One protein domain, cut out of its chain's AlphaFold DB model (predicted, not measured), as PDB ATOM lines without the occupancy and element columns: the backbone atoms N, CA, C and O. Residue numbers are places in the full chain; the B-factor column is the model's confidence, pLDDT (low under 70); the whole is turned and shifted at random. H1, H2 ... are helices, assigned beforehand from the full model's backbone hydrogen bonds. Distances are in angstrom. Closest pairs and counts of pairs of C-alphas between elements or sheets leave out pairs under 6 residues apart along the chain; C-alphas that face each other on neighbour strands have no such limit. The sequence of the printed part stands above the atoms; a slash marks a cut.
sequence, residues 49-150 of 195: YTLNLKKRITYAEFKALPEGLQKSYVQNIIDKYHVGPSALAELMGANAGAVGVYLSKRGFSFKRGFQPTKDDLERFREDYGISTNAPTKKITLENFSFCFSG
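What this domain is: This is residues 49 to 150 of the 195 residues of an uncharacterized protein of Clostridiales bacterium 52_15 (UniProt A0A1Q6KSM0). A compact body of five short helices, with the small helix H3 in the middle of the others and packed on H4, and a long tail, residues 137 to 150, that sticks out from the body and makes the length of the whole. H2, the longest helix, meets H5 at its last residue, and a long loop, residues 105 to 117, leads from H4 to H5. The printed part has 102 residues with five named helices, H1 to H5 in chain order, and no named strand; the class is all helix, though under half of the residues, 48, are in named elements. The whole is loose, with a radius of gyration of the C-alphas of 16.7 A and spans of 62 by 29 by 26 A.

Where its parts are: After residues 49 to 58, H1 covers residues 59 to 64, starting at C-alpha 59 at (223.922, 176.391, 214.810), and is 8.7 A long. H2 covers residues 67 to 81 and is 21.5 A long. H3 covers residues 85 to 92, 10.3 A, and H4 covers residues 96 to 104, 12.0 A. H5 covers residues 118 to 127, 14.4 A, and ends at C-alpha 127 at (207.562, 178.350, 222.203). The last printed C-alpha, of Gly 150, is at (213.034, 130.266, 205.058).

How they stand to each other: H3 and H4 touch, about perpendicular at 75 degrees, with the C-alphas of Ala 89 and Ala 96 closest at 4.9 A. H3 and H1 are close but not clearly touching, about perpendicular at 81 degrees; their closest C-alphas, of Tyr 59 and Met 92, are 4.9 A apart. H3 and H5 are close but not clearly touching, at a shallow tilt of 18 degrees, the same way; their closest C-alphas, of Ala 87 and Leu 121, are 7.7 A apart. H2 and H3 are near each other, with 5 pairs of C-alphas within 10 A. H1 and H2 are close but not clearly touching, at a steep tilt of 41 degrees, opposite ways, with the C-alphas of Phe 62 and Gln 70 closest at 6.8 A. H2 touches H5 with residue 81 alone, at a steep tilt of 53 degrees, opposite ways; the closest C-alphas, of Tyr 81 and Asp 120, are 5.2 A apart. H2 and H4 are apart, as are H1 and H5. In H1, H2, H3, H4 and H5 every O i to N i+4 pair is within hydrogen-bond range.

The domain as a whole: The C-alphas of Tyr 49 and Gly 150, the two farthest apart, are 63.0 A from each other. Without residues 137 to 150, which stand free, the body has 88 residues and spans 31 by 29 by 24 A, with a radius of gyration of 12.2 A. The links H1 to H2, H2 to H3 and H3 to H4 are tight, and the link H4 to H5, 13 residues, is long. The printed part has no cut. The mean pLDDT of the printed part is 75.4, and residues 49 to 55 and 131 to 150 are under 70.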
ATOM      1  N   TYR A  49     223.586 192.982 215.284       59.41
ATOM      2  CA  TYR A  49     222.993 191.645 215.360       59.41
ATOM      3  C   TYR A  49     221.635 191.703 216.071       59.41
ATOM      4  O   TYR A  49     221.566 191.771 217.297       59.41
ATOM      5  N   THR A  50     220.536 191.668 215.316       60.34
ATOM      6  CA  THR A  50     219.183 191.557 215.884       60.34
ATOM      7  C   THR A  50     218.851 190.098 216.192       60.34
ATOM      8  O   THR A  50     218.707 189.288 215.275       60.34
ATOM      9  N   LEU A  51     218.703 189.759 217.475       59.34
ATOM     10  CA  LEU A  51     218.335 188.414 217.922       59.34
ATOM     11  C   LEU A  51     216.845 188.309 218.235       59.34
ATOM     12  O   LEU A  51     216.356 188.873 219.211       59.34
ATOM     13  N   ASN A  52     216.131 187.519 217.435       63.78
ATOM     14  CA  ASN A  52     214.749 187.154 217.717       63.78
ATOM     15  C   ASN A  52     214.724 185.951 218.666       63.78
ATOM     16  O   ASN A  52     214.846 184.813 218.223       63.78
ATOM     17  N   LEU A  53     214.533 186.201 219.963       62.66
ATOM     18  CA  LEU A  53     214.563 185.172 221.018       62.66
ATOM     19  C   LEU A  53     213.477 184.090 220.895       62.66
ATOM     20  O   LEU A  53     213.581 183.067 221.551       62.66
ATOM     21  N   LYS A  54     212.436 184.317 220.087       60.31
ATOM     22  CA  LYS A  54     211.351 183.352 219.836       60.31
ATOM     23  C   LYS A  54     211.512 182.581 218.525       60.31
ATOM     24  O   LYS A  54     210.712 181.704 218.220       60.31
ATOM     25  N   LYS A  55     212.501 182.935 217.700       68.31
ATOM     26  CA  LYS A  55     212.742 182.260 216.424       68.31
ATOM     27  C   LYS A  55     213.820 181.208 216.634       68.31
ATOM     28  O   LYS A  55     214.806 181.458 217.321       68.31
ATOM     29  N   ARG A  56     213.656 180.043 216.007       70.94
ATOM     30  CA  ARG A  56     214.733 179.055 215.945       70.94
ATOM     31  C   ARG A  56     215.960 179.669 215.279       70.94
ATOM     32  O   ARG A  56     215.842 180.289 214.223       70.94
ATOM     33  N   ILE A  57     217.114 179.477 215.905       78.25
ATOM     34  CA  ILE A  57     218.415 179.922 215.406       78.25
ATOM     35  C   ILE A  57     219.185 178.677 214.987       78.25
ATOM     36  O   ILE A  57     219.293 177.735 215.769       78.25
ATOM     37  N   THR A  58     219.735 178.670 213.778       84.50
ATOM     38  CA  THR A  58     220.593 177.567 213.324       84.50
ATOM     39  C   THR A  58     221.941 177.595 214.043       84.50
ATOM     40  O   THR A  58     222.427 178.643 214.467       84.50
ATOM     41  N   TYR A  59     222.610 176.448 214.155       83.62
ATOM     42  CA  TYR A  59     223.922 176.391 214.810       83.62
ATOM     43  C   TYR A  59     224.982 177.309 214.169       83.62
ATOM     44  O   TYR A  59     225.824 177.872 214.872       83.62
ATOM     45  N   ALA A  60     224.929 177.495 212.847       83.56
ATOM     46  CA  ALA A  60     225.826 178.398 212.127       83.56
ATOM     47  C   ALA A  60     225.584 179.866 212.509       83.56
ATOM     48  O   ALA A  60     226.534 180.586 212.819       83.56
ATOM     49  N   GLU A  61     224.317 180.281 212.561       82.75
ATOM     50  CA  GLU A  61     223.925 181.617 213.014       82.75
ATOM     51  C   GLU A  61     224.308 181.830 214.476       82.75
ATOM     52  O   GLU A  61     224.910 182.848 214.800       82.75
ATOM     53  N   PHE A  62     224.061 180.847 215.349       84.88
ATOM     54  CA  PHE A  62     224.456 180.917 216.754       84.88
ATOM     55  C   PHE A  62     225.967 181.126 216.907       84.88
ATOM     56  O   PHE A  62     226.400 181.957 217.704       84.88
ATOM     57  N   LYS A  63     226.785 180.418 216.121       85.94
ATOM     58  CA  LYS A  63     228.250 180.546 216.139       85.94
ATOM     59  C   LYS A  63     228.749 181.892 215.605       85.94
ATOM     60  O   LYS A  63     229.791 182.351 216.066       85.94
ATOM     61  N   ALA A  64     228.018 182.518 214.686       85.94
ATOM     62  CA  ALA A  64     228.350 183.835 214.141       85.94
ATOM     63  C   ALA A  64     228.102 184.990 215.132       85.94
ATOM     64  O   ALA A  64     228.576 186.102 214.906       85.94
ATOM     65  N   LEU A  65     227.375 184.742 216.226       82.31
ATOM     66  CA  LEU A  65     227.090 185.760 217.233       82.31
ATOM     67  C   LEU A  65     228.315 186.090 218.106       82.31
ATOM     68  O   LEU A  65     229.140 185.214 218.380       82.31
ATOM     69  N   PRO A  66     228.392 187.326 218.632       86.06
ATOM     70  CA  PRO A  66     229.318 187.685 219.699       86.06
ATOM     71  C   PRO A  66     229.183 186.769 220.922       86.06
ATOM     72  O   PRO A  66     228.080 186.356 221.289       86.06
ATOM     73  N   GLU A  67     230.299 186.511 221.608       86.06
ATOM     74  CA  GLU A  67     230.338 185.583 222.746       86.06
ATOM     75  C   GLU A  67     229.375 185.978 223.878       86.06
ATOM     76  O   GLU A  67     228.713 185.118 224.462       86.06
ATOM     77  N   GLY A  68     229.238 187.279 224.152       82.75
ATOM     78  CA  GLY A  68     228.301 187.781 225.160       82.75
ATOM     79  C   GLY A  68     226.844 187.436 224.839       82.75
ATOM     80  O   GLY A  68     226.116 186.978 225.717       82.75
ATOM     81  N   LEU A  69     226.446 187.565 223.567       83.38
ATOM     82  CA  LEU A  69     225.086 187.255 223.121       83.38
ATOM     83  C   LEU A  69     224.801 185.751 223.119       83.38
ATOM     84  O   LEU A  69     223.693 185.331 223.446       83.38
ATOM     85  N   GLN A  70     225.801 184.930 222.799       85.75
ATOM     86  CA  GLN A  70     225.679 183.474 222.889       85.75
ATOM     87  C   GLN A  70     225.428 183.031 224.329       85.75
ATOM     88  O   GLN A  70     224.551 182.201 224.570       85.75
ATOM     89  N   LYS A  71     226.169 183.608 225.286       88.50
ATOM     90  CA  LYS A  71     225.991 183.319 226.712       88.50
ATOM     91  C   LYS A  71     224.617 183.765 227.198       88.50
ATOM     92  O   LYS A  71     223.899 182.949 227.765       88.50
ATOM     93  N   SER A  72     224.211 185.004 226.917       85.69
ATOM     94  CA  SER A  72     222.894 185.500 227.339       85.69
ATOM     95  C   SER A  72     221.746 184.701 226.720       85.69
ATOM     96  O   SER A  72     220.760 184.423 227.391       85.69
ATOM     97  N   TYR A  73     221.875 184.298 225.452       85.31
ATOM     98  CA  TYR A  73     220.860 183.500 224.767       85.31
ATOM     99  C   TYR A  73     220.650 182.144 225.449       85.31
ATOM    100  O   TYR A  73     219.522 181.781 225.769       85.31
ATOM    101  N   VAL A  74     221.739 181.420 225.714       86.69
ATOM    102  CA  VAL A  74     221.682 180.098 226.350       86.69
ATOM    103  C   VAL A  74     221.233 180.205 227.807       86.69
ATOM    104  O   VAL A  74     220.393 179.417 228.233       86.69
ATOM    105  N   GLN A  75     221.721 181.204 228.548       87.38
ATOM    106  CA  GLN A  75     221.328 181.427 229.940       87.38
ATOM    107  C   GLN A  75     219.820 181.682 230.062       87.38
ATOM    108  O   GLN A  75     219.148 181.000 230.825       87.38
ATOM    109  N   ASN A  76     219.262 182.555 229.217       86.38
ATOM    110  CA  ASN A  76     217.825 182.846 229.204       86.38
ATOM    111  C   ASN A  76     216.957 181.607 228.932       86.38
ATOM    112  O   ASN A  76     215.812 181.548 229.374       86.38
ATOM    113  N   ILE A  77     217.469 180.636 228.172       86.25
ATOM    114  CA  ILE A  77     216.767 179.382 227.887       86.25
ATOM    115  C   ILE A  77     216.839 178.436 229.091       86.25
ATOM    116  O   ILE A  77     215.829 177.835 229.460       86.25
ATOM    117  N   ILE A  78     218.012 178.322 229.716       86.19
ATOM    118  CA  ILE A  78     218.220 177.484 230.905       86.19
ATOM    119  C   ILE A  78     217.388 178.001 232.084       86.19
ATOM    120  O   ILE A  78     216.780 177.197 232.789       86.19
ATOM    121  N   ASP A  79     217.315 179.319 232.263       86.31
ATOM    122  CA  ASP A  79     216.570 179.944 233.359       86.31
ATOM    123  C   ASP A  79     215.053 179.778 233.198       86.31
ATOM    124  O   ASP A  79     214.340 179.672 234.192       86.31
ATOM    125  N   LYS A  80     214.550 179.744 231.955       85.56
ATOM    126  CA  LYS A  80     213.109 179.656 231.671       85.56
ATOM    127  C   LYS A  80     212.564 178.235 231.600       85.56
ATOM    128  O   LYS A  80     211.443 178.012 232.039       85.56
ATOM    129  N   TYR A  81     213.313 177.313 230.997       83.00
ATOM    130  CA  TYR A  81     212.815 175.972 230.665       83.00
ATOM    131  C   TYR A  81     213.649 174.851 231.289       83.00
ATOM    132  O   TYR A  81     213.364 173.685 231.052       83.00
ATOM    133  N   HIS A  82     214.725 175.173 232.017       83.44
ATOM    134  CA  HIS A  82     215.596 174.178 232.649       83.44
ATOM    135  C   HIS A  82     216.008 173.043 231.696       83.44
ATOM    136  O   HIS A  82     215.984 171.862 232.034       83.44
ATOM    137  N   VAL A  83     216.377 173.398 230.463       84.69
ATOM    138  CA  VAL A  83     216.694 172.427 229.412       84.69
ATOM    139  C   VAL A  83     218.182 172.084 229.350       84.69
ATOM    140  O   VAL A  83     219.060 172.897 229.637       84.69
ATOM    141  N   GLY A  84     218.466 170.848 228.937       84.44
ATOM    142  CA  GLY A  84     219.823 170.341 228.748       84.44
ATOM    143  C   GLY A  84     220.391 170.573 227.339       84.44
ATOM    144  O   GLY A  84     219.694 171.043 226.435       84.44
ATOM    145  N   PRO A  85     221.646 170.152 227.098       83.50
ATOM    146  CA  PRO A  85     222.332 170.344 225.819       83.50
ATOM    147  C   PRO A  85     221.667 169.594 224.654       83.50
ATOM    148  O   PRO A  85     221.800 170.022 223.512       83.50
ATOM    149  N   SER A  86     220.919 168.514 224.922       84.56
ATOM    150  CA  SER A  86     220.167 167.784 223.887       84.56
ATOM    151  C   SER A  86     219.050 168.635 223.280       84.56
ATOM    152  O   SER A  86     218.926 168.715 222.064       84.56
ATOM    153  N   ALA A  87     218.274 169.329 224.115       84.38
ATOM    154  CA  ALA A  87     217.179 170.181 223.654       84.38
ATOM    155  C   ALA A  87     217.703 171.445 222.952       84.38
ATOM    156  O   ALA A  87     217.157 171.876 221.938       84.38
ATOM    157  N   LEU A  88     218.819 172.005 223.431       86.69
ATOM    158  CA  LEU A  88     219.508 173.101 222.740       86.69
ATOM    159  C   LEU A  88     220.018 172.670 221.357       86.69
ATOM    160  O   LEU A  88     219.991 173.454 220.411       86.69
ATOM    161  N   ALA A  89     220.455 171.420 221.221       86.75
ATOM    162  CA  ALA A  89     220.868 170.866 219.943       86.75
ATOM    163  C   ALA A  89     219.685 170.619 218.992       86.75
ATOM    164  O   ALA A  89     219.809 170.923 217.805       86.75
ATOM    165  N   GLU A  90     218.531 170.176 219.505       85.00
ATOM    166  CA  GLU A  90     217.269 170.108 218.746       85.00
ATOM    167  C   GLU A  90     216.836 171.493 218.242       85.00
ATOM    168  O   GLU A  90     216.475 171.648 217.075       85.00
ATOM    169  N   LEU A  91     216.939 172.517 219.094       84.81
ATOM    170  CA  LEU A  91     216.635 173.901 218.735       84.81
ATOM    171  C   LEU A  91     217.537 174.420 217.611       84.81
ATOM    172  O   LEU A  91     217.053 175.084 216.695       84.81
ATOM    173  N   MET A  92     218.833 174.110 217.686       85.06
ATOM    174  CA  MET A  92     219.844 174.587 216.737       85.06
ATOM    175  C   MET A  92     219.996 173.716 215.484       85.06
ATOM    176  O   MET A  92     220.719 174.102 214.560       85.06
ATOM    177  N   GLY A  93     219.347 172.548 215.448       83.12
ATOM    178  CA  GLY A  93     219.485 171.565 214.372       83.12
ATOM    179  C   GLY A  93     220.896 170.980 214.261       83.12
ATOM    180  O   GLY A  93     221.371 170.734 213.155       83.12
ATOM    181  N   ALA A  94     221.596 170.803 215.386       84.25
ATOM    182  CA  ALA A  94     222.978 170.318 215.428       84.25
ATOM    183  C   ALA A  94     223.133 169.055 216.283       84.25
ATOM    184  O   ALA A  94     222.215 168.614 216.967       84.25
ATOM    185  N   ASN A  95     224.325 168.456 216.250       84.88
ATOM    186  CA  ASN A  95     224.650 167.313 217.098       84.88
ATOM    187  C   ASN A  95     224.789 167.751 218.569       84.88
ATOM    188  O   ASN A  95     225.594 168.636 218.877       84.88
ATOM    189  N   ALA A  96     224.076 167.079 219.478       82.81
ATOM    190  CA  ALA A  96     224.132 167.301 220.924       82.81
ATOM    191  C   ALA A  96     225.556 167.265 221.496       82.81
ATOM    192  O   ALA A  96     225.894 168.087 222.346       82.81
ATOM    193  N   GLY A  97     226.418 166.376 220.990       82.56
ATOM    194  CA  GLY A  97     227.820 166.315 221.412       82.56
ATOM    195  C   GLY A  97     228.606 167.570 221.023       82.56
ATOM    196  O   GLY A  97     229.324 168.135 221.847       82.56
ATOM    197  N   ALA A  98     228.426 168.053 219.790       85.00
ATOM    198  CA  ALA A  98     229.113 169.245 219.295       85.00
ATOM    199  C   ALA A  98     228.662 170.509 220.043       85.00
ATOM    200  O   ALA A  98     229.501 171.305 220.465       85.00
ATOM    201  N   VAL A  99     227.351 170.657 220.260       85.69
ATOM    202  CA  VAL A  99     226.779 171.771 221.032       85.69
ATOM    203  C   VAL A  99     227.243 171.709 222.488       85.69
ATOM    204  O   VAL A  99     227.695 172.717 223.020       85.69
ATOM    205  N   GLY A 100     227.234 170.529 223.116       85.19
ATOM    206  CA  GLY A 100     227.706 170.348 224.491       85.19
ATOM    207  C   GLY A 100     229.171 170.754 224.686       85.19
ATOM    208  O   GLY A 100     229.474 171.523 225.596       85.19
ATOM    209  N   VAL A 101     230.073 170.310 223.801       88.12
ATOM    210  CA  VAL A 101     231.501 170.696 223.828       88.12
ATOM    211  C   VAL A 101     231.684 172.195 223.579       88.12
ATOM    212  O   VAL A 101     232.569 172.835 224.145       88.12
ATOM    213  N   TYR A 102     230.863 172.777 222.711       87.69
ATOM    214  CA  TYR A 102     230.940 174.195 222.393       87.69
ATOM    215  C   TYR A 102     230.455 175.086 223.545       87.69
ATOM    216  O   TYR A 102     231.051 176.130 223.813       87.69
ATOM    217  N   LEU A 103     229.413 174.656 224.259       86.50
ATOM    218  CA  LEU A 103     228.886 175.348 225.435       86.50
ATOM    219  C   LEU A 103     229.797 175.182 226.657       86.50
ATOM    220  O   LEU A 103     230.002 176.153 227.390       86.50
ATOM    221  N   SER A 104     230.413 174.011 226.844       85.88
ATOM    222  CA  SER A 104     231.346 173.785 227.955       85.88
ATOM    223  C   SER A 104     232.586 174.674 227.868       85.88
ATOM    224  O   SER A 104     232.993 175.253 228.873       85.88
ATOM    225  N   LYS A 105     233.118 174.904 226.658       87.81
ATOM    226  CA  LYS A 105     234.211 175.869 226.413       87.81
ATOM    227  C   LYS A 105     233.880 177.302 226.838       87.81
ATOM    228  O   LYS A 105     234.791 178.093 227.045       87.81
ATOM    229  N   ARG A 106     232.596 177.643 226.960       83.81
ATOM    230  CA  ARG A 106     232.116 178.976 227.359       83.81
ATOM    231  C   ARG A 106     231.688 179.069 228.816       83.81
ATOM    232  O   ARG A 106     231.184 180.116 229.217       83.81
ATOM    233  N   GLY A 107     231.905 178.007 229.591       83.75
ATOM    234  CA  GLY A 107     231.632 177.970 231.025       83.75
ATOM    235  C   GLY A 107     230.268 177.397 231.407       83.75
ATOM    236  O   GLY A 107     229.938 177.396 232.588       83.75
ATOM    237  N   PHE A 108     229.480 176.877 230.459       84.31
ATOM    238  CA  PHE A 108     228.238 176.182 230.803       84.31
ATOM    239  C   PHE A 108     228.539 174.756 231.267       84.31
ATOM    240  O   PHE A 108     229.070 173.942 230.510       84.31
ATOM    241  N   SER A 109     228.175 174.448 232.512       77.88
ATOM    242  CA  SER A 109     228.294 173.106 233.081       77.88
ATOM    243  C   SER A 109     226.918 172.456 233.168       77.88
ATOM    244  O   SER A 109     226.026 172.953 233.852       77.88
ATOM    245  N   PHE A 110     226.748 171.332 232.476       80.50
ATOM    246  CA  PHE A 110     225.537 170.519 232.547       80.50
ATOM    247  C   PHE A 110     225.823 169.269 233.379       80.50
ATOM    248  O   PHE A 110     226.819 168.579 233.144       80.50
ATOM    249  N   LYS A 111     224.952 168.951 234.346       75.62
ATOM    250  CA  LYS A 111     225.089 167.721 235.141       75.62
ATOM    251  C   LYS A 111     224.987 166.499 234.224       75.62
ATOM    252  O   LYS A 111     224.110 166.421 233.362       75.62
ATOM    253  N   ARG A 112     225.883 165.528 234.410       73.94
ATOM    254  CA  ARG A 112     225.860 164.273 233.648       73.94
ATOM    255  C   ARG A 112     224.564 163.522 233.963       73.94
ATOM    256  O   ARG A 112     224.250 163.328 235.131       73.94
ATOM    257  N   GLY A 113     223.816 163.134 232.930       71.38
ATOM    258  CA  GLY A 113     222.515 162.476 233.094       71.38
ATOM    259  C   GLY A 113     221.357 163.418 233.443       71.38
ATOM    260  O   GLY A 113     220.301 162.942 233.843       71.38
ATOM    261  N   PHE A 114     221.528 164.736 233.296       77.69
ATOM    262  CA  PHE A 114     220.428 165.681 233.462       77.69
ATOM    263  C   PHE A 114     219.300 165.393 232.464       77.69
ATOM    264  O   PHE A 114     219.522 165.408 231.249       77.69
ATOM    265  N   GLN A 115     218.098 165.156 232.986       73.44
ATOM    266  CA  GLN A 115     216.878 165.002 232.204       73.44
ATOM    267  C   GLN A 115     215.919 166.148 232.549       73.44
ATOM    268  O   GLN A 115     215.572 166.288 233.723       73.44
ATOM    269  N   PRO A 116     215.507 166.969 231.565       78.94
ATOM    270  CA  PRO A 116     214.467 167.968 231.775       78.94
ATOM    271  C   PRO A 116     213.137 167.296 232.128       78.94
ATOM    272  O   PRO A 116     212.838 166.201 231.642       78.94
ATOM    273  N   THR A 117     212.319 167.974 232.926       82.62
ATOM    274  CA  THR A 117     210.920 167.604 233.165       82.62
ATOM    275  C   THR A 117     210.141 167.626 231.848       82.62
ATOM    276  O   THR A 117     210.394 168.475 230.992       82.62
ATOM    277  N   LYS A 118     209.200 166.689 231.656       81.81
ATOM    278  CA  LYS A 118     208.439 166.572 230.396       81.81
ATOM    279  C   LYS A 118     207.681 167.863 230.065       81.81
ATOM    280  O   LYS A 118     207.791 168.338 228.941       81.81
ATOM    281  N   ASP A 119     207.037 168.462 231.063       83.75
ATOM    282  CA  ASP A 119     206.269 169.704 230.927       83.75
ATOM    283  C   ASP A 119     207.130 170.882 230.448       83.75
ATOM    284  O   ASP A 119     206.731 171.634 229.561       83.75
ATOM    285  N   ASP A 120     208.341 171.036 230.993       82.94
ATOM    286  CA  ASP A 120     209.245 172.125 230.603       82.94
ATOM    287  C   ASP A 120     209.781 171.933 229.179       82.94
ATOM    288  O   ASP A 120     209.976 172.893 228.427       82.94
ATOM    289  N   LEU A 121     209.984 170.673 228.792       81.62
ATOM    290  CA  LEU A 121     210.433 170.285 227.463       81.62
ATOM    291  C   LEU A 121     209.329 170.525 226.420       81.62
ATOM    292  O   LEU A 121     209.612 171.017 225.328       81.62
ATOM    293  N   GLU A 122     208.075 170.232 226.753       82.69
ATOM    294  CA  GLU A 122     206.918 170.522 225.900       82.69
ATOM    295  C   GLU A 122     206.720 172.029 225.718       82.69
ATOM    296  O   GLU A 122     206.674 172.489 224.578       82.69
ATOM    297  N   ARG A 123     206.766 172.818 226.799       83.12
ATOM    298  CA  ARG A 123     206.717 174.293 226.725       83.12
ATOM    299  C   ARG A 123     207.837 174.871 225.865       83.12
ATOM    300  O   ARG A 123     207.607 175.751 225.039       83.12
ATOM    301  N   PHE A 124     209.055 174.350 226.020       83.94
ATOM    302  CA  PHE A 124     210.186 174.725 225.176       83.94
ATOM    303  C   PHE A 124     209.924 174.389 223.702       83.94
ATOM    304  O   PHE A 124     210.214 175.182 222.807       83.94
ATOM    305  N   ARG A 125     209.355 173.219 223.416       83.19
ATOM    306  CA  ARG A 125     209.042 172.830 222.041       83.19
ATOM    307  C   ARG A 125     207.944 173.696 221.438       83.19
ATOM    308  O   ARG A 125     208.075 174.068 220.277       83.19
ATOM    309  N   GLU A 126     206.921 174.058 222.197       83.56
ATOM    310  CA  GLU A 126     205.842 174.938 221.741       83.56
ATOM    311  C   GLU A 126     206.347 176.349 221.426       83.56
ATOM    312  O   GLU A 126     206.146 176.838 220.313       83.56
ATOM    313  N   ASP A 127     207.091 176.966 222.348       80.69
ATOM    314  CA  ASP A 127     207.562 178.350 222.203       80.69
ATOM    315  C   ASP A 127     208.540 178.539 221.037       80.69
ATOM    316  O   ASP A 127     208.558 179.592 220.394       80.69
ATOM    317  N   TYR A 128     209.335 177.512 220.732       77.44
ATOM    318  CA  TYR A 128     210.259 177.510 219.595       77.44
ATOM    319  C   TYR A 128     209.695 176.773 218.366       77.44
ATOM    320  O   TYR A 128     210.390 176.610 217.354       77.44
ATOM    321  N   GLY A 129     208.441 176.316 218.426       75.25
ATOM    322  CA  GLY A 129     207.749 175.597 217.358       75.25
ATOM    323  C   GLY A 129     208.431 174.295 216.929       75.25
ATOM    324  O   GLY A 129     208.332 173.932 215.757       75.25
ATOM    325  N   ILE A 130     209.183 173.634 217.819       71.44
ATOM    326  CA  ILE A 130     209.893 172.354 217.640       71.44
ATOM    327  C   ILE A 130     208.891 171.203 217.527       71.44
ATOM    328  O   ILE A 130     208.650 170.466 218.475       71.44
ATOM    329  N   SER A 131     208.313 171.038 216.332       56.34
ATOM    330  CA  SER A 131     207.538 169.842 215.990       56.34
ATOM    331  C   SER A 131     208.408 168.589 216.138       56.34
ATOM    332  O   SER A 131     209.501 168.505 215.570       56.34
ATOM    333  N   THR A 132     207.895 167.610 216.878       55.25
ATOM    334  CA  THR A 132     208.480 166.282 217.136       55.25
ATOM    335  C   THR A 132     208.658 165.427 215.875       55.25
ATOM    336  O   THR A 132     209.261 164.360 215.945       55.25
ATOM    337  N   ASN A 133     208.202 165.910 214.715       47.97
ATOM    338  CA  ASN A 133     208.231 165.203 213.434       47.97
ATOM    339  C   ASN A 133     209.378 165.632 212.508       47.97
ATOM    340  O   ASN A 133     209.278 165.476 211.293       47.97
ATOM    341  N   ALA A 134     210.471 166.182 213.038       43.84
ATOM    342  CA  ALA A 134     211.692 166.334 212.254       43.84
ATOM    343  C   ALA A 134     212.558 165.077 212.439       43.84
ATOM    344  O   ALA A 134     213.256 164.979 213.454       43.84
ATOM    345  N   PRO A 135     212.551 164.108 211.500       40.88
ATOM    346  CA  PRO A 135     213.532 163.038 211.524       40.88
ATOM    347  C   PRO A 135     214.915 163.687 211.421       40.88
ATOM    348  O   PRO A 135     215.303 164.227 210.387       40.88
ATOM    349  N   THR A 136     215.688 163.641 212.505       43.88
ATOM    350  CA  THR A 136     217.071 164.155 212.585       43.88
ATOM    351  C   THR A 136     218.071 163.311 211.794       43.88
ATOM    352  O   THR A 136     219.285 163.434 211.938       43.88
ATOM    353  N   LYS A 137     217.570 162.488 210.882       43.22
ATOM    354  CA  LYS A 137     218.332 161.867 209.822       43.22
ATOM    355  C   LYS A 137     217.555 162.166 208.547       43.22
ATOM    356  O   LYS A 137     216.412 161.733 208.417       43.22
ATOM    357  N   LYS A 138     218.170 162.869 207.589       41.34
ATOM    358  CA  LYS A 138     217.828 162.667 206.177       41.34
ATOM    359  C   LYS A 138     218.129 161.197 205.889       41.34
ATOM    360  O   LYS A 138     219.221 160.867 205.450       41.34
ATOM    361  N   ILE A 139     217.213 160.307 206.240       46.25
ATOM    362  CA  ILE A 139     217.197 158.974 205.675       46.25
ATOM    363  C   ILE A 139     216.395 159.166 204.399       46.25
ATOM    364  O   ILE A 139     215.183 158.966 204.372       46.25
ATOM    365  N   THR A 140     217.051 159.652 203.342       43.19
ATOM    366  CA  THR A 140     216.639 159.197 202.021       43.19
ATOM    367  C   THR A 140     216.841 157.689 202.090       43.19
ATOM    368  O   THR A 140     217.961 157.189 202.144       43.19
ATOM    369  N   LEU A 141     215.741 156.975 202.331       52.44
ATOM    370  CA  LEU A 141     215.711 155.524 202.437       52.44
ATOM    371  C   LEU A 141     215.952 154.974 201.040       52.44
ATOM    372  O   LEU A 141     215.014 154.658 200.320       52.44
ATOM    373  N   GLU A 142     217.214 154.984 200.627       53.09
ATOM    374  CA  GLU A 142     217.575 154.664 199.254       53.09
ATOM    375  C   GLU A 142     217.593 153.153 199.038       53.09
ATOM    376  O   GLU A 142     217.133 152.728 197.991       53.09
ATOM    377  N   ASN A 143     217.991 152.334 200.027       51.25
ATOM    378  CA  ASN A 143     218.000 150.873 199.887       51.25
ATOM    379  C   ASN A 143     217.777 150.155 201.234       51.25
ATOM    380  O   ASN A 143     218.569 150.311 202.162       51.25
ATOM    381  N   PHE A 144     216.728 149.330 201.333       58.09
ATOM    382  CA  PHE A 144     216.560 148.347 202.412       58.09
ATOM    383  C   PHE A 144     216.783 146.940 201.855       58.09
ATOM    384  O   PHE A 144     216.055 146.511 200.963       58.09
ATOM    385  N   SER A 145     217.743 146.205 202.415       58.31
ATOM    386  CA  SER A 145     217.902 144.768 202.175       58.31
ATOM    387  C   SER A 145     217.178 143.979 203.268       58.31
ATOM    388  O   SER A 145     217.468 144.162 204.452       58.31
ATOM    389  N   PHE A 146     216.271 143.085 202.881       60.38
ATOM    390  CA  PHE A 146     215.627 142.143 203.795       60.38
ATOM    391  C   PHE A 146     216.169 140.741 203.527       60.38
ATOM    392  O   PHE A 146     215.996 140.215 202.432       60.38
ATOM    393  N   CYS A 147     216.801 140.135 204.530       52.19
ATOM    394  CA  CYS A 147     217.220 138.740 204.471       52.19
ATOM    395  C   CYS A 147     216.186 137.884 205.206       52.19
ATOM    396  O   CYS A 147     215.907 138.120 206.382       52.19
ATOM    397  N   PHE A 148     215.623 136.894 204.515       57.19
ATOM    398  CA  PHE A 148     214.711 135.916 205.103       57.19
ATOM    399  C   PHE A 148     215.431 134.576 205.229       57.19
ATOM    400  O   PHE A 148     216.004 134.088 204.260       57.19
ATOM    401  N   SER A 149     215.376 133.962 206.409       49.16
ATOM    402  CA  SER A 149     215.724 132.553 206.588       49.16
ATOM    403  C   SER A 149     214.444 131.716 206.496       49.16
ATOM    404  O   SER A 149     213.653 131.655 207.435       49.16
ATOM    405  N   GLY A 150     214.210 131.102 205.332       66.31
ATOM    406  CA  GLY A 150     213.034 130.266 205.058       66.31
ATOM    407  C   GLY A 150     212.081 130.858 204.015       66.31
ATOM    408  O   GLY A 150     212.451 131.733 203.235       66.31
TER     409      GLY A 150